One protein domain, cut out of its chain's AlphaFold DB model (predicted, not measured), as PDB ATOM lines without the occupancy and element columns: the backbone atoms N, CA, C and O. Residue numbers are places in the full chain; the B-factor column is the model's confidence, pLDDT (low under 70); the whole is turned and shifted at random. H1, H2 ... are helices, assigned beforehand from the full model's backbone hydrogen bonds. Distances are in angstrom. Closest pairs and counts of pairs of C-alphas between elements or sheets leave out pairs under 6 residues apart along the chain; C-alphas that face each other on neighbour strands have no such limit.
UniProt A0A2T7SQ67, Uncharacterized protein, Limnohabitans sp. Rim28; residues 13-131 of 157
ATOM      1  N   HIS A  13      31.460 -54.585 -64.341       76.38
ATOM      2  CA  HIS A  13      31.370 -53.264 -63.717       76.38
ATOM      3  C   HIS A  13      29.967 -52.973 -63.162       76.38
ATOM      4  O   HIS A  13      29.846 -52.436 -62.057       76.38
ATOM      5  N   GLY A  14      28.910 -53.350 -63.887       81.12
ATOM      6  CA  GLY A  14      27.524 -53.237 -63.430       81.12
ATOM      7  C   GLY A  14      27.259 -54.050 -62.161       81.12
ATOM      8  O   GLY A  14      26.776 -53.501 -61.167       81.12
ATOM      9  N   ALA A  15      27.653 -55.325 -62.147       82.69
ATOM     10  CA  ALA A  15      27.508 -56.213 -60.994       82.69
ATOM     11  C   ALA A  15      28.260 -55.684 -59.762       82.69
ATOM     12  O   ALA A  15      27.698 -55.613 -58.665       82.69
ATOM     13  N   LYS A  16      29.502 -55.213 -59.945       84.44
ATOM     14  CA  LYS A  16      30.302 -54.590 -58.877       84.44
ATOM     15  C   LYS A  16      29.641 -53.331 -58.318       84.44
ATOM     16  O   LYS A  16      29.641 -53.128 -57.104       84.44
ATOM     17  N   ASN A  17      29.060 -52.492 -59.172       83.25
ATOM     18  CA  ASN A  17      28.364 -51.282 -58.734       83.25
ATOM     19  C   ASN A  17      27.086 -51.603 -57.946       83.25
ATOM     20  O   ASN A  17      26.834 -50.981 -56.914       83.25
ATOM     21  N   ILE A  18      26.320 -52.608 -58.377       85.88
ATOM     22  CA  ILE A  18      25.120 -53.075 -57.668       85.88
ATOM     23  C   ILE A  18      25.492 -53.638 -56.294       85.88
ATOM     24  O   ILE A  18      24.900 -53.233 -55.293       85.88
ATOM     25  N   ALA A  19      26.510 -54.499 -56.221       85.81
ATOM     26  CA  ALA A  19      26.985 -55.069 -54.962       85.81
ATOM     27  C   ALA A  19      27.461 -53.980 -53.984       85.81
ATOM     28  O   ALA A  19      27.105 -53.993 -52.805       85.81
ATOM     29  N   ARG A  20      28.200 -52.972 -54.473       83.38
ATOM     30  CA  ARG A  20      28.605 -51.805 -53.667       83.38
ATOM     31  C   ARG A  20      27.404 -51.009 -53.159       83.38
ATOM     32  O   ARG A  20      27.381 -50.616 -51.994       83.38
ATOM     33  N   ALA A  21      26.400 -50.787 -54.005       84.38
ATOM     34  CA  ALA A  21      25.185 -50.077 -53.617       84.38
ATOM     35  C   ALA A  21      24.367 -50.854 -52.571       84.38
ATOM     36  O   ALA A  21      23.812 -50.244 -51.656       84.38
ATOM     37  N   GLN A  22      24.310 -52.184 -52.676       86.62
ATOM     38  CA  GLN A  22      23.678 -53.058 -51.685       86.62
ATOM     39  C   GLN A  22      24.428 -53.033 -50.350       86.62
ATOM     40  O   GLN A  22      23.804 -52.797 -49.319       86.62
ATOM     41  N   ALA A  23      25.757 -53.160 -50.365       84.25
ATOM     42  CA  ALA A  23      26.572 -53.060 -49.154       84.25
ATOM     43  C   ALA A  23      26.366 -51.712 -48.439       84.25
ATOM     44  O   ALA A  23      26.107 -51.677 -47.239       84.25
ATOM     45  N   ALA A  24      26.361 -50.604 -49.189       84.94
ATOM     46  CA  ALA A  24      26.098 -49.278 -48.631       84.94
ATOM     47  C   ALA A  24      24.674 -49.134 -48.059       84.94
ATOM     48  O   ALA A  24      24.465 -48.389 -47.101       84.94
ATOM     49  N   ARG A  25      23.675 -49.819 -48.633       86.56
ATOM     50  CA  ARG A  25      22.310 -49.867 -48.081       86.56
ATOM     51  C   ARG A  25      22.279 -50.626 -46.755       86.56
ATOM     52  O   ARG A  25      21.672 -50.126 -45.810       86.56
ATOM     53  N   GLU A  26      22.957 -51.769 -46.673       88.19
ATOM     54  CA  GLU A  26      23.035 -52.566 -45.445       88.19
ATOM     55  C   GLU A  26      23.770 -51.831 -44.324       88.19
ATOM     56  O   GLU A  26      23.252 -51.771 -43.213       88.19
ATOM     57  N   ASP A  27      24.900 -51.176 -44.608       87.88
ATOM     58  CA  ASP A  27      25.614 -50.366 -43.611       87.88
ATOM     59  C   ASP A  27      24.705 -49.308 -42.975       87.88
ATOM     60  O   ASP A  27      24.671 -49.150 -41.754       87.88
ATOM     61  N   ARG A  28      23.918 -48.601 -43.796       88.38
ATOM     62  CA  ARG A  28      22.961 -47.607 -43.290       88.38
ATOM     63  C   ARG A  28      21.854 -48.248 -42.474       88.38
ATOM     64  O   ARG A  28      21.462 -47.683 -41.458       88.38
ATOM     65  N   ARG A  29      21.334 -49.393 -42.926       91.25
ATOM     66  CA  ARG A  29      20.284 -50.124 -42.213       91.25
ATOM     67  C   ARG A  29      20.774 -50.533 -40.828       91.25
ATOM     68  O   ARG A  29      20.073 -50.283 -39.853       91.25
ATOM     69  N   LEU A  30      21.976 -51.100 -40.750       90.62
ATOM     70  CA  LEU A  30      22.613 -51.503 -39.497       90.62
ATOM     71  C   LEU A  30      22.841 -50.303 -38.578       90.62
ATOM     72  O   LEU A  30      22.413 -50.340 -37.428       90.62
ATOM     73  N   ALA A  31      23.434 -49.223 -39.091       89.06
ATOM     74  CA  ALA A  31      23.709 -48.029 -38.299       89.06
ATOM     75  C   ALA A  31      22.431 -47.364 -37.770       89.06
ATOM     76  O   ALA A  31      22.329 -47.093 -36.578       89.06
ATOM     77  N   ASN A  32      21.422 -47.157 -38.624       90.06
ATOM     78  CA  ASN A  32      20.150 -46.579 -38.190       90.06
ATOM     79  C   ASN A  32      19.463 -47.480 -37.154       90.06
ATOM     80  O   ASN A  32      18.989 -46.983 -36.139       90.06
ATOM     81  N   LYS A  33      19.441 -48.804 -37.375       90.75
ATOM     82  CA  LYS A  33      18.863 -49.758 -36.417       90.75
ATOM     83  C   LYS A  33      19.562 -49.679 -35.059       90.75
ATOM     84  O   LYS A  33      18.873 -49.641 -34.049       90.75
ATOM     85  N   ALA A  34      20.893 -49.647 -35.040       88.00
ATOM     86  CA  ALA A  34      21.676 -49.554 -33.810       88.00
ATOM     87  C   ALA A  34      21.407 -48.246 -33.051       88.00
ATOM     88  O   ALA A  34      21.145 -48.280 -31.854       88.00
ATOM     89  N   ILE A  35      21.392 -47.110 -33.755       86.81
ATOM     90  CA  ILE A  35      21.125 -45.792 -33.158       86.81
ATOM     91  C   ILE A  35      19.722 -45.742 -32.546       86.81
ATOM     92  O   ILE A  35      19.568 -45.328 -31.402       86.81
ATOM     93  N   HIS A  36      18.711 -46.236 -33.268       86.88
ATOM     94  CA  HIS A  36      17.348 -46.308 -32.740       86.88
ATOM     95  C   HIS A  36      17.225 -47.273 -31.554       86.88
ATOM     96  O   HIS A  36      16.517 -46.974 -30.596       86.88
ATOM     97  N   ALA A  37      17.909 -48.420 -31.595       83.31
ATOM     98  CA  ALA A  37      17.892 -49.401 -30.509       83.31
ATOM     99  C   ALA A  37      18.574 -48.887 -29.232       83.31
ATOM    100  O   ALA A  37      18.145 -49.239 -28.138       83.31
ATOM    101  N   ALA A  38      19.580 -48.018 -29.359       74.06
ATOM    102  CA  ALA A  38      20.239 -47.347 -28.239       74.06
ATOM    103  C   ALA A  38      19.362 -46.266 -27.566       74.06
ATOM    104  O   ALA A  38      19.843 -45.519 -26.719       74.06
ATOM    105  N   GLY A  39      18.079 -46.157 -27.936       65.12
ATOM    106  CA  GLY A  39      17.129 -45.213 -27.342       65.12
ATOM    107  C   GLY A  39      17.290 -43.771 -27.830       65.12
ATOM    108  O   GLY A  39      16.602 -42.881 -27.334       65.12
ATOM    109  N   GLY A  40      18.172 -43.527 -28.804       69.50
ATOM    110  CA  GLY A  40      18.502 -42.196 -29.299       69.50
ATOM    111  C   GLY A  40      17.925 -41.892 -30.680       69.50
ATOM    112  O   GLY A  40      17.937 -42.717 -31.596       69.50
ATOM    113  N   ALA A  41      17.482 -40.649 -30.871       72.25
ATOM    114  CA  ALA A  41      17.482 -40.048 -32.199       72.25
ATOM    115  C   ALA A  41      18.934 -39.792 -32.642       72.25
ATOM    116  O   ALA A  41      19.863 -39.811 -31.837       72.25
ATOM    117  N   GLN A  42      19.139 -39.492 -33.925       78.44
ATOM    118  CA  GLN A  42      20.445 -39.090 -34.458       78.44
ATOM    119  C   GLN A  42      21.121 -37.965 -33.639       78.44
ATOM    120  O   GLN A  42      22.345 -37.909 -33.577       78.44
ATOM    121  N   THR A  43      20.336 -37.121 -32.968       81.94
ATOM    122  CA  THR A  43      20.814 -36.079 -32.050       81.94
ATOM    123  C   THR A  43      21.636 -36.627 -30.885       81.94
ATOM    124  O   THR A  43      22.660 -36.039 -30.571       81.94
ATOM    125  N   ALA A  44      21.282 -37.788 -30.325       86.12
ATOM    126  CA  ALA A  44      22.003 -38.382 -29.197       86.12
ATOM    127  C   ALA A  44      23.461 -38.724 -29.550       86.12
ATOM    128  O   ALA A  44      24.365 -38.536 -28.743       86.12
ATOM    129  N   VAL A  45      23.713 -39.150 -30.795       91.50
ATOM    130  CA  VAL A  45      25.078 -39.390 -31.296       91.50
ATOM    131  C   VAL A  45      25.887 -38.092 -31.303       91.50
ATOM    132  O   VAL A  45      27.079 -38.090 -31.002       91.50
ATOM    133  N   TRP A  46      25.254 -36.975 -31.657       93.69
ATOM    134  CA  TRP A  46      25.903 -35.667 -31.678       93.69
ATOM    135  C   TRP A  46      26.125 -35.110 -30.281       93.69
ATOM    136  O   TRP A  46      27.160 -34.488 -30.054       93.69
ATOM    137  N   ASP A  47      25.207 -35.374 -29.357       92.94
ATOM    138  CA  ASP A  47      25.359 -35.010 -27.955       92.94
ATOM    139  C   ASP A  47      26.543 -35.765 -27.333       92.94
ATOM    140  O   ASP A  47      27.401 -35.137 -26.717       92.94
ATOM    141  N   GLU A  48      26.702 -37.066 -27.605       93.50
ATOM    142  CA  GLU A  48      27.892 -37.806 -27.158       93.50
ATOM    143  C   GLU A  48      29.189 -37.237 -27.741       93.50
ATOM    144  O   GLU A  48      30.151 -37.010 -27.002       93.50
ATOM    145  N   VAL A  49      29.229 -36.932 -29.044       96.00
ATOM    146  CA  VAL A  49      30.396 -36.254 -29.637       96.00
ATOM    147  C   VAL A  49      30.660 -34.931 -28.923       96.00
ATOM    148  O   VAL A  49      31.807 -34.654 -28.579       96.00
ATOM    149  N   ALA A  50      29.621 -34.133 -28.667       96.06
ATOM    150  CA  ALA A  50      29.736 -32.842 -27.995       96.06
ATOM    151  C   ALA A  50      30.245 -32.964 -26.551       96.06
ATOM    152  O   ALA A  50      30.928 -32.056 -26.093       96.06
ATOM    153  N   THR A  51      30.004 -34.085 -25.862       95.19
ATOM    154  CA  THR A  51      30.608 -34.384 -24.544       95.19
ATOM    155  C   THR A  51      32.086 -34.796 -24.607       95.19
ATOM    156  O   THR A  51      32.718 -35.016 -23.574       95.19
ATOM    157  N   GLY A  52      32.673 -34.882 -25.805       94.81
ATOM    158  CA  GLY A  52      34.066 -35.277 -26.013       94.81
ATOM    159  C   GLY A  52      34.267 -36.774 -26.255       94.81
ATOM    160  O   GLY A  52      35.410 -37.237 -26.243       94.81
ATOM    161  N   ALA A  53      33.197 -37.544 -26.490       94.56
ATOM    162  CA  ALA A  53      33.325 -38.951 -26.848       94.56
ATOM    163  C   ALA A  53      33.977 -39.115 -28.230       94.56
ATOM    164  O   ALA A  53      33.748 -38.347 -29.170       94.56
ATOM    165  N   THR A  54      34.801 -40.152 -28.373       93.50
ATOM    166  CA  THR A  54      35.441 -40.456 -29.656       93.50
ATOM    167  C   THR A  54      34.477 -41.209 -30.566       93.50
ATOM    168  O   THR A  54      33.667 -42.013 -30.111       93.50
ATOM    169  N   VAL A  55      34.628 -41.057 -31.881       93.00
ATOM    170  CA  VAL A  55      33.875 -41.883 -32.843       93.00
ATOM    171  C   VAL A  55      34.130 -43.381 -32.630       93.00
ATOM    172  O   VAL A  55      33.246 -44.193 -32.877       93.00
ATOM    173  N   VAL A  56      35.317 -43.751 -32.138       95.00
ATOM    174  CA  VAL A  56      35.650 -45.141 -31.802       95.00
ATOM    175  C   VAL A  56      34.768 -45.648 -30.662       95.00
ATOM    176  O   VAL A  56      34.126 -46.682 -30.824       95.00
ATOM    177  N   SER A  57      34.690 -44.910 -29.551       94.62
ATOM    178  CA  SER A  57      33.871 -45.296 -28.394       94.62
ATOM    179  C   SER A  57      32.378 -45.299 -28.724       94.62
ATOM    180  O   SER A  57      31.681 -46.225 -28.331       94.62
ATOM    181  N   ILE A  58      31.908 -44.333 -29.519       93.69
ATOM    182  CA  ILE A  58      30.512 -44.277 -29.982       93.69
ATOM    183  C   ILE A  58      30.191 -45.491 -30.862       93.69
ATOM    184  O   ILE A  58      29.203 -46.186 -30.639       93.69
ATOM    185  N   ALA A  59      31.033 -45.787 -31.859       93.62
ATOM    186  CA  ALA A  59      30.815 -46.929 -32.745       93.62
ATOM    187  C   ALA A  59      30.802 -48.251 -31.960       93.62
ATOM    188  O   ALA A  59      29.931 -49.086 -32.197       93.62
ATOM    189  N   GLN A  60      31.708 -48.410 -30.991       93.88
ATOM    190  CA  GLN A  60      31.738 -49.566 -30.092       93.88
ATOM    191  C   GLN A  60      30.473 -49.663 -29.231       93.88
ATOM    192  O   GLN A  60      29.880 -50.737 -29.172       93.88
ATOM    193  N   GLY A  61      30.024 -48.558 -28.628       91.25
ATOM    194  CA  GLY A  61      28.791 -48.509 -27.834       91.25
ATOM    195  C   GLY A  61      27.540 -48.866 -28.643       91.25
ATOM    196  O   GLY A  61      26.632 -49.513 -28.133       91.25
ATOM    197  N   LEU A  62      27.530 -48.533 -29.936       90.50
ATOM    198  CA  LEU A  62      26.462 -48.894 -30.873       90.50
ATOM    199  C   LEU A  62      26.608 -50.310 -31.467       90.50
ATOM    200  O   LEU A  62      25.760 -50.731 -32.254       90.50
ATOM    201  N   GLY A  63      27.680 -51.044 -31.154       92.38
ATOM    202  CA  GLY A  63      27.966 -52.351 -31.760       92.38
ATOM    203  C   GLY A  63      28.258 -52.283 -33.265       92.38
ATOM    204  O   GLY A  63      28.023 -53.246 -33.996       92.38
ATOM    205  N   LEU A  64      28.741 -51.138 -33.751       92.94
ATOM    206  CA  LEU A  64      29.052 -50.891 -35.156       92.94
ATOM    207  C   LEU A  64      30.557 -50.957 -35.407       92.94
ATOM    208  O   LEU A  64      31.380 -50.521 -34.603       92.94
ATOM    209  N   SER A  65      30.926 -51.419 -36.601       94.44
ATOM    210  CA  SER A  65      32.291 -51.224 -37.076       94.44
ATOM    211  C   SER A  65      32.555 -49.735 -37.344       94.44
ATOM    212  O   SER A  65      31.670 -48.991 -37.786       94.44
ATOM    213  N   LEU A  66      33.802 -49.302 -37.148       93.31
ATOM    214  CA  LEU A  66      34.208 -47.923 -37.426       93.31
ATOM    215  C   LEU A  66      33.986 -47.541 -38.902       93.31
ATOM    216  O   LEU A  66      33.642 -46.400 -39.206       93.31
ATOM    217  N   SER A  67      34.150 -48.482 -39.837       93.31
ATOM    218  CA  SER A  67      33.921 -48.238 -41.266       93.31
ATOM    219  C   SER A  67      32.434 -48.076 -41.594       93.31
ATOM    220  O   SER A  67      32.076 -47.203 -42.385       93.31
ATOM    221  N   THR A  68      31.552 -48.862 -40.971       93.56
ATOM    222  CA  THR A  68      30.093 -48.709 -41.090       93.56
ATOM    223  C   THR A  68      29.643 -47.358 -40.538       93.56
ATOM    224  O   THR A  68      28.918 -46.641 -41.230       93.56
ATOM    225  N   PHE A  69      30.133 -46.953 -39.361       93.75
ATOM    226  CA  PHE A  69      29.812 -45.641 -38.791       93.75
ATOM    227  C   PHE A  69      30.285 -44.491 -39.691       93.75
ATOM    228  O   PHE A  69      29.507 -43.593 -40.010       93.75
ATOM    229  N   ASN A  70      31.534 -44.530 -40.170       92.56
ATOM    230  CA  ASN A  70      32.065 -43.478 -41.042       92.56
ATOM    231  C   ASN A  70      31.311 -43.376 -42.375       92.56
ATOM    232  O   ASN A  70      31.051 -42.267 -42.838       92.56
ATOM    233  N   ARG A  71      30.914 -44.506 -42.976       93.06
ATOM    234  CA  ARG A  71      30.065 -44.512 -44.180       93.06
ATOM    235  C   ARG A  71      28.679 -43.937 -43.905       93.06
ATOM    236  O   ARG A  71      28.147 -43.204 -44.731       93.06
ATOM    237  N   TRP A  72      28.091 -44.243 -42.750       93.06
ATOM    238  CA  TRP A  72      26.811 -43.671 -42.335       93.06
ATOM    239  C   TRP A  72      26.892 -42.151 -42.104       93.06
ATOM    240  O   TRP A  72      25.966 -41.425 -42.483       93.06
ATOM    241  N   LEU A  73      28.002 -41.679 -41.531       92.12
ATOM    242  CA  LEU A  73      28.286 -40.265 -41.288       92.12
ATOM    243  C   LEU A  73      28.470 -39.486 -42.598       92.12
ATOM    244  O   LEU A  73      27.887 -38.417 -42.753       92.12
ATOM    245  N   SER A  74      29.248 -40.018 -43.545       90.75
ATOM    246  CA  SER A  74      29.549 -39.346 -44.817       90.75
ATOM    247  C   SER A  74      28.426 -39.431 -45.853       90.75
ATOM    248  O   SER A  74      28.478 -38.746 -46.871       90.75
ATOM    249  N   PHE A  75      27.409 -40.262 -45.613       90.12
ATOM    250  CA  PHE A  75      26.330 -40.486 -46.572       90.12
ATOM    251  C   PHE A  75      25.446 -39.251 -46.805       90.12
ATOM    252  O   PHE A  75      24.997 -39.038 -47.929       90.12
ATOM    253  N   LEU A  76      25.180 -38.452 -45.765       90.38
ATOM    254  CA  LEU A  76      24.396 -37.218 -45.879       90.38
ATOM    255  C   LEU A  76      25.257 -36.013 -45.480       90.38
ATOM    256  O   LEU A  76      25.770 -35.999 -44.358       90.38
ATOM    257  N   PRO A  77      25.352 -34.970 -46.327       92.31
ATOM    258  CA  PRO A  77      26.111 -33.760 -46.007       92.31
ATOM    259  C   PRO A  77      25.668 -33.092 -44.699       92.31
ATOM    260  O   PRO A  77      26.498 -32.628 -43.922       92.31
ATOM    261  N   GLU A  78      24.364 -33.104 -44.412       92.50
ATOM    262  CA  GLU A  78      23.801 -32.536 -43.184       92.50
ATOM    263  C   GLU A  78      24.360 -33.205 -41.920       92.50
ATOM    264  O   GLU A  78      24.705 -32.526 -40.956       92.50
ATOM    265  N   ARG A  79      24.542 -34.532 -41.938       92.69
ATOM    266  CA  ARG A  79      25.123 -35.274 -40.808       92.69
ATOM    267  C   ARG A  79      26.565 -34.886 -40.576       92.69
ATOM    268  O   ARG A  79      26.994 -34.712 -39.440       92.69
ATOM    269  N   GLN A  80      27.311 -34.736 -41.665       93.19
ATOM    270  CA  GLN A  80      28.686 -34.282 -41.592       93.19
ATOM    271  C   GLN A  80      28.758 -32.866 -41.008       93.19
ATOM    272  O   GLN A  80      29.604 -32.622 -40.152       93.19
ATOM    273  N   ALA A  81      27.853 -31.964 -41.399       94.25
ATOM    274  CA  ALA A  81      27.765 -30.620 -40.832       94.25
ATOM    275  C   ALA A  81      27.426 -30.643 -39.330       94.25
ATOM    276  O   ALA A  81      28.146 -30.042 -38.534       94.25
ATOM    277  N   GLN A  82      26.403 -31.400 -38.920       93.94
ATOM    278  CA  GLN A  82      26.029 -31.570 -37.508       93.94
ATOM    279  C   GLN A  82      27.183 -32.144 -36.676       93.94
ATOM    280  O   GLN A  82      27.477 -31.648 -35.592       93.94
ATOM    281  N   TYR A  83      27.909 -33.124 -37.216       94.88
ATOM    282  CA  TYR A  83      29.096 -33.691 -36.580       94.88
ATOM    283  C   TYR A  83      30.244 -32.681 -36.426       94.88
ATOM    284  O   TYR A  83      30.963 -32.710 -35.428       94.88
ATOM    285  N   GLN A  84      30.443 -31.773 -37.387       94.19
ATOM    286  CA  GLN A  84      31.432 -30.697 -37.247       94.19
ATOM    287  C   GLN A  84      31.039 -29.714 -36.140       94.19
ATOM    288  O   GLN A  84      31.882 -29.350 -35.324       94.19
ATOM    289  N   VAL A  85      29.758 -29.338 -36.062       94.50
ATOM    290  CA  VAL A  85      29.234 -28.489 -34.979       94.50
ATOM    291  C   VAL A  85      29.394 -29.177 -33.620       94.50
ATOM    292  O   VAL A  85      29.841 -28.553 -32.661       94.50
ATOM    293  N   ALA A  86      29.092 -30.474 -33.530       95.81
ATOM    294  CA  ALA A  86      29.295 -31.248 -32.310       95.81
ATOM    295  C   ALA A  86      30.772 -31.281 -31.891       95.81
ATOM    296  O   ALA A  86      31.076 -31.065 -30.723       95.81
ATOM    297  N   ARG A  87      31.707 -31.458 -32.837       95.38
ATOM    298  CA  ARG A  87      33.150 -31.391 -32.551       95.38
ATOM    299  C   ARG A  87      33.591 -30.025 -32.037       95.38
ATOM    300  O   ARG A  87      34.383 -29.973 -31.105       95.38
ATOM    301  N   GLN A  88      33.057 -28.935 -32.584       94.69
ATOM    302  CA  GLN A  88      33.343 -27.595 -32.063       94.69
ATOM    303  C   GLN A  88      32.916 -27.458 -30.597       94.69
ATOM    304  O   GLN A  88      33.695 -26.965 -29.788       94.69
ATOM    305  N   LYS A  89      31.726 -27.957 -30.233       94.19
ATOM    306  CA  LYS A  89      31.273 -27.999 -28.829       94.19
ATOM    307  C   LYS A  89      32.163 -28.897 -27.965       94.19
ATOM    308  O   LYS A  89      32.509 -28.527 -26.846       94.19
ATOM    309  N   ALA A  90      32.594 -30.030 -28.516       96.31
ATOM    310  CA  ALA A  90      33.484 -30.971 -27.848       96.31
ATOM    311  C   ALA A  90      34.829 -30.356 -27.451       96.31
ATOM    312  O   ALA A  90      35.435 -30.826 -26.497       96.31
ATOM    313  N   ALA A  91      35.298 -29.312 -28.140       95.44
ATOM    314  CA  ALA A  91      36.557 -28.653 -27.802       95.44
ATOM    315  C   ALA A  91      36.576 -28.141 -26.350       95.44
ATOM    316  O   ALA A  91      37.538 -28.406 -25.632       95.44
ATOM    317  N   GLN A  92      35.486 -27.509 -25.897       94.19
ATOM    318  CA  GLN A  92      35.341 -27.057 -24.508       94.19
ATOM    319  C   GLN A  92      35.356 -28.239 -23.537       94.19
ATOM    320  O   GLN A  92      36.114 -28.241 -22.573       94.19
ATOM    321  N   MET A  93      34.574 -29.281 -23.825       96.25
ATOM    322  CA  MET A  93      34.501 -30.459 -22.957       96.25
ATOM    323  C   MET A  93      35.845 -31.182 -22.847       96.25
ATOM    324  O   MET A  93      36.232 -31.626 -21.769       96.25
ATOM    325  N   LEU A  94      36.590 -31.283 -23.950       96.19
ATOM    326  CA  LEU A  94      37.930 -31.866 -23.960       96.19
ATOM    327  C   LEU A  94      38.903 -31.040 -23.117       96.19
ATOM    328  O   LEU A  94      39.729 -31.642 -22.435       96.19
ATOM    329  N   ALA A  95      38.792 -29.706 -23.142       94.69
ATOM    330  CA  ALA A  95      39.590 -28.815 -22.309       94.69
ATOM    331  C   ALA A  95      39.264 -28.997 -20.816       94.69
ATOM    332  O   ALA A  95      40.175 -29.212 -20.021       94.69
ATOM    333  N   GLU A  96      37.985 -29.024 -20.431       95.88
ATOM    334  CA  GLU A  96      37.565 -29.256 -19.037       95.88
ATOM    335  C   GLU A  96      38.007 -30.625 -18.512       95.88
ATOM    336  O   GLU A  96      38.532 -30.738 -17.404       95.88
ATOM    337  N   GLN A  97      37.906 -31.669 -19.340       96.88
ATOM    338  CA  GLN A  97      38.413 -32.996 -18.991       96.88
ATOM    339  C   GLN A  97      39.920 -33.005 -18.712       96.88
ATOM    340  O   GLN A  97      40.385 -33.902 -18.012       96.88
ATOM    341  N   THR A  98      40.706 -32.067 -19.257       97.25
ATOM    342  CA  THR A  98      42.148 -32.026 -18.961       97.25
ATOM    343  C   THR A  98      42.422 -31.647 -17.513       97.25
ATOM    344  O   THR A  98      43.302 -32.250 -16.906       97.25
ATOM    345  N   ILE A  99      41.627 -30.729 -16.956       96.94
ATOM    346  CA  ILE A  99      41.710 -30.313 -15.553       96.94
ATOM    347  C   ILE A  99      41.353 -31.499 -14.661       96.94
ATOM    348  O   ILE A  99      42.156 -31.891 -13.824       96.94
ATOM    349  N   GLN A 100      40.228 -32.168 -14.942       97.38
ATOM    350  CA  GLN A 100      39.821 -33.357 -14.188       97.38
ATOM    351  C   GLN A 100      40.904 -34.452 -14.201       97.38
ATOM    352  O   GLN A 100      41.212 -35.041 -13.171       97.38
ATOM    353  N   ILE A 101      41.516 -34.716 -15.363       97.56
ATOM    354  CA  ILE A 101      42.585 -35.719 -15.488       97.56
ATOM    355  C   ILE A 101      43.837 -35.308 -14.709       97.56
ATOM    356  O   ILE A 101      44.529 -36.182 -14.189       97.56
ATOM    357  N   ALA A 102      44.156 -34.013 -14.664       97.00
ATOM    358  CA  ALA A 102      45.286 -33.507 -13.898       97.00
ATOM    359  C   ALA A 102      45.044 -33.658 -12.390       97.00
ATOM    360  O   ALA A 102      45.933 -34.133 -11.686       97.00
ATOM    361  N   ASP A 103      43.840 -33.330 -11.923       97.81
ATOM    362  CA  ASP A 103      43.462 -33.407 -10.508       97.81
ATOM    363  C   ASP A 103      43.378 -34.858 -10.001       97.81
ATOM    364  O   ASP A 103      43.736 -35.147  -8.860       97.81
ATOM    365  N   GLU A 104      42.951 -35.795 -10.851       97.50
ATOM    366  CA  GLU A 104      42.888 -37.231 -10.539       97.50
ATOM    367  C   GLU A 104      44.233 -37.966 -10.717       97.50
ATOM    368  O   GLU A 104      44.331 -39.173 -10.454       97.50
ATOM    369  N   ALA A 105      45.273 -37.286 -11.208       97.38
ATOM    370  CA  ALA A 105      46.552 -37.922 -11.491       97.38
ATOM    371  C   ALA A 105      47.263 -38.363 -10.201       97.38
ATOM    372  O   ALA A 105      47.375 -37.635  -9.218       97.38
ATOM    373  N   THR A 106      47.819 -39.568 -10.239       97.00
ATOM    374  CA  THR A 106      48.668 -40.135  -9.189       97.00
ATOM    375  C   THR A 106      50.085 -40.318  -9.724       97.00
ATOM    376  O   THR A 106      50.317 -40.301 -10.934       97.00
ATOM    377  N   LEU A 107      51.058 -40.545  -8.839       95.88
ATOM    378  CA  LEU A 107      52.448 -40.771  -9.255       95.88
ATOM    379  C   LEU A 107      52.601 -41.984 -10.190       95.88
ATOM    380  O   LEU A 107      53.438 -41.959 -11.088       95.88
ATOM    381  N   GLU A 108      51.767 -43.013 -10.023       96.75
ATOM    382  CA  GLU A 108      51.803 -44.235 -10.835       96.75
ATOM    383  C   GLU A 108      51.274 -44.018 -12.260       96.75
ATOM    384  O   GLU A 108      51.782 -44.612 -13.211       96.75
ATOM    385  N   ASN A 109      50.267 -43.152 -12.431       96.62
ATOM    386  CA  ASN A 109      49.611 -42.923 -13.722       96.62
ATOM    387  C   ASN A 109      49.993 -41.589 -14.393       96.62
ATOM    388  O   ASN A 109      49.503 -41.301 -15.487       96.62
ATOM    389  N   LEU A 110      50.895 -40.808 -13.787       96.69
ATOM    390  CA  LEU A 110      51.237 -39.441 -14.194       96.69
ATOM    391  C   LEU A 110      51.589 -39.319 -15.684       96.69
ATOM    392  O   LEU A 110      51.132 -38.400 -16.361       96.69
ATOM    393  N   GLN A 111      52.367 -40.260 -16.227       96.50
ATOM    394  CA  GLN A 111      52.760 -40.232 -17.642       96.50
ATOM    395  C   GLN A 111      51.573 -40.481 -18.581       96.50
ATOM    396  O   GLN A 111      51.442 -39.824 -19.615       96.50
ATOM    397  N   ALA A 112      50.674 -41.395 -18.212       97.56
ATOM    398  CA  ALA A 112      49.459 -41.653 -18.977       97.56
ATOM    399  C   ALA A 112      48.482 -40.470 -18.882       97.56
ATOM    400  O   ALA A 112      47.888 -40.088 -19.891       97.56
ATOM    401  N   ALA A 113      48.344 -39.861 -17.699       97.56
ATOM    402  CA  ALA A 113      47.545 -38.657 -17.489       97.56
ATOM    403  C   ALA A 113      48.057 -37.498 -18.359       97.56
ATOM    404  O   ALA A 113      47.286 -36.913 -19.120       97.56
ATOM    405  N   ARG A 114      49.374 -37.257 -18.360       97.56
ATOM    406  CA  ARG A 114      50.012 -36.253 -19.219       97.56
ATOM    407  C   ARG A 114      49.752 -36.509 -20.704       97.56
ATOM    408  O   ARG A 114      49.302 -35.607 -21.402       97.56
ATOM    409  N   LEU A 115      49.943 -37.742 -21.180       97.81
ATOM    410  CA  LEU A 115      49.678 -38.089 -22.583       97.81
ATOM    411  C   LEU A 115      48.206 -37.853 -22.967       97.81
ATOM    412  O   LEU A 115      47.904 -37.396 -24.072       97.81
ATOM    413  N   ARG A 116      47.277 -38.150 -22.051       97.06
ATOM    414  CA  ARG A 116      45.842 -37.904 -22.240       97.06
ATOM    415  C   ARG A 116      45.505 -36.417 -22.298       97.06
ATOM    416  O   ARG A 116      44.636 -36.060 -23.093       97.06
ATOM    417  N   ILE A 117      46.146 -35.595 -21.470       97.62
ATOM    418  CA  ILE A 117      46.003 -34.133 -21.478       97.62
ATOM    419  C   ILE A 117      46.518 -33.584 -22.810       97.62
ATOM    420  O   ILE A 117      45.749 -32.964 -23.541       97.62
ATOM    421  N   ASP A 118      47.753 -33.918 -23.194       97.06
ATOM    422  CA  ASP A 118      48.375 -33.440 -24.436       97.06
ATOM    423  C   ASP A 118      47.544 -33.807 -25.675       97.06
ATOM    424  O   ASP A 118      47.358 -33.003 -26.592       97.06
ATOM    425  N   GLY A 119      47.010 -35.032 -25.714       96.19
ATOM    426  CA  GLY A 119      46.126 -35.476 -26.789       96.19
ATOM    427  C   GLY A 119      44.814 -34.685 -26.851       96.19
ATOM    428  O   GLY A 119      44.368 -34.331 -27.943       96.19
ATOM    429  N   ARG A 120      44.207 -34.385 -25.695       96.06
ATOM    430  CA  ARG A 120      42.957 -33.614 -25.606       96.06
ATOM    431  C   ARG A 120      43.149 -32.151 -25.986       96.06
ATOM    432  O   ARG A 120      42.335 -31.650 -26.753       96.06
ATOM    433  N   VAL A 121      44.237 -31.514 -25.547       94.44
ATOM    434  CA  VAL A 121      44.592 -30.139 -25.946       94.44
ATOM    435  C   VAL A 121      44.711 -30.048 -27.468       94.44
ATOM    436  O   VAL A 121      43.992 -29.276 -28.096       94.44
ATOM    437  N   LYS A 122      45.496 -30.940 -28.091       94.00
ATOM    438  CA  LYS A 122      45.651 -30.981 -29.559       94.00
ATOM    439  C   LYS A 122      44.331 -31.198 -30.300       94.00
ATOM    440  O   LYS A 122      44.161 -30.719 -31.422       94.00
ATOM    441  N   LEU A 123      43.407 -31.972 -29.731       94.12
ATOM    442  CA  LEU A 123      42.082 -32.162 -30.320       94.12
ATOM    443  C   LEU A 123      41.213 -30.911 -30.173       94.12
ATOM    444  O   LEU A 123      40.600 -30.509 -31.160       94.12
ATOM    445  N   ALA A 124      41.195 -30.282 -28.997       94.50
ATOM    446  CA  ALA A 124      40.450 -29.050 -28.753       94.50
ATOM    447  C   ALA A 124      40.909 -27.916 -29.686       94.50
ATOM    448  O   ALA A 124      40.077 -27.296 -30.350       94.50
ATOM    449  N   GLU A 125      42.224 -27.732 -29.842       93.31
ATOM    450  CA  GLU A 125      42.828 -26.786 -30.792       93.31
ATOM    451  C   GLU A 125      42.347 -27.023 -32.228       93.31
ATOM    452  O   GLU A 125      41.967 -26.091 -32.932       93.31
ATOM    453  N   ARG A 126      42.318 -28.283 -32.679       92.25
ATOM    454  CA  ARG A 126      41.870 -28.632 -34.037       92.25
ATOM    455  C   ARG A 126      40.368 -28.470 -34.227       92.25
ATOM    456  O   ARG A 126      39.925 -28.170 -35.333       92.25
ATOM    457  N   TYR A 127      39.583 -28.741 -33.190       93.56
ATOM    458  CA  TYR A 127      38.125 -28.701 -33.258       93.56
ATOM    459  C   TYR A 127      37.584 -27.277 -33.193       93.56
ATOM    460  O   TYR A 127      36.599 -26.977 -33.865       93.56
ATOM    461  N   ALA A 128      38.254 -26.390 -32.459       91.31
ATOM    462  CA  ALA A 128      37.930 -24.972 -32.415       91.31
ATOM    463  C   ALA A 128      39.208 -24.109 -32.466       91.31
ATOM    464  O   ALA A 128      39.598 -23.512 -31.458       91.31
ATOM    465  N   PRO A 129      39.826 -23.959 -33.657       86.75
ATOM    466  CA  PRO A 129      41.082 -23.222 -33.820       86.75
ATOM    467  C   PRO A 129      40.999 -21.759 -33.401       86.75
ATOM    468  O   PRO A 129      41.962 -21.218 -32.888       86.75
ATOM    469  N   ARG A 130      39.844 -21.106 -33.575       82.31
ATOM    470  CA  ARG A 130      39.664 -19.701 -33.171       82.31
ATOM    471  C   ARG A 130      39.539 -19.503 -31.656       82.31
ATOM    472  O   ARG A 130      39.713 -18.383 -31.202       82.31
ATOM    473  N   GLY A 131      39.182 -20.549 -30.906       79.12
ATOM    474  CA  GLY A 131      38.993 -20.480 -29.453       79.12
ATOM    475  C   GLY A 131      40.179 -21.047 -28.679       79.12
ATOM    476  O   GLY A 131      40.705 -20.381 -27.798       79.12
TER     477      GLY A 131
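AT A GLANCE: This is residues 13 to 131 of the 157 residues of an uncharacterized protein of Limnohabitans sp. Rim28 (UniProt A0A2T7SQ67). Three short helices, H2, H3 and H4, sit in the middle of an elongated model; long helix H1 crosses H4 on one side, and on the other the long hairpin of H5 and H6 reaches away, H6 folding back along H5. Residues 13 to 22 of H1 stick out. The printed part has 119 residues with six named helices, H1 to H6 in chain order, and no named strand: all helix. It is loose, with a radius of gyration of the C-alphas of 17.5 A, and spans 59 by 33 by 32 A.

HOW THE PARTS SIT: H1, residues 13 to 37, touches H4, residues 66 to 74, with residues 24 to 31 alone, about perpendicular at 85 degrees; the closest C-alphas, Asp 27 and Thr 68, are 5.4 A apart. H2, residues 42 to 50, and H3, residues 55 to 61, only just touch, with 3 pairs of C-alphas within 8 A, the closest Val 49 and Val 55 at 7.4 A. H3 touches H4, closest C-alphas Ala 59 and Leu 66 at 5.9 A. H5, residues 77 to 103, touches H2 with residues 82 to 93 alone, closest C-alphas Ala 50 and Ala 90 at 4.2 A. H4 and H5 only just touch, with 3 pairs within 8 A, only at the corner. H6, residues 110 to 127, forms a hairpin with H5, opposite ways at a shallow tilt of 33 degrees, only just short of steep; the closest C-alphas, Ala 91 and Ala 124, are 4.0 A apart. H1 and H6 are apart. Every O i to N i+4 pair is within hydrogen-bond range in H1, H3, H4 and H6, 4 of 5 in H2 and 20 of 23 in H5.

IN THESE COORDINATES: H1 runs 36.0 A from C-alpha 13 at (31.370, -53.264, -63.717). H5 runs 39.5 A, with a kink of 35 degrees near residue 93. H6 runs 25.5 A to C-alpha 127 at (38.125, -28.701, -33.258).

THE WHOLE: The C-alphas farthest apart, Gly 14 and Leu 107, are 60.9 A apart. The printed part has no cut and no long link. Residues 39 to 40 have pLDDT under 70.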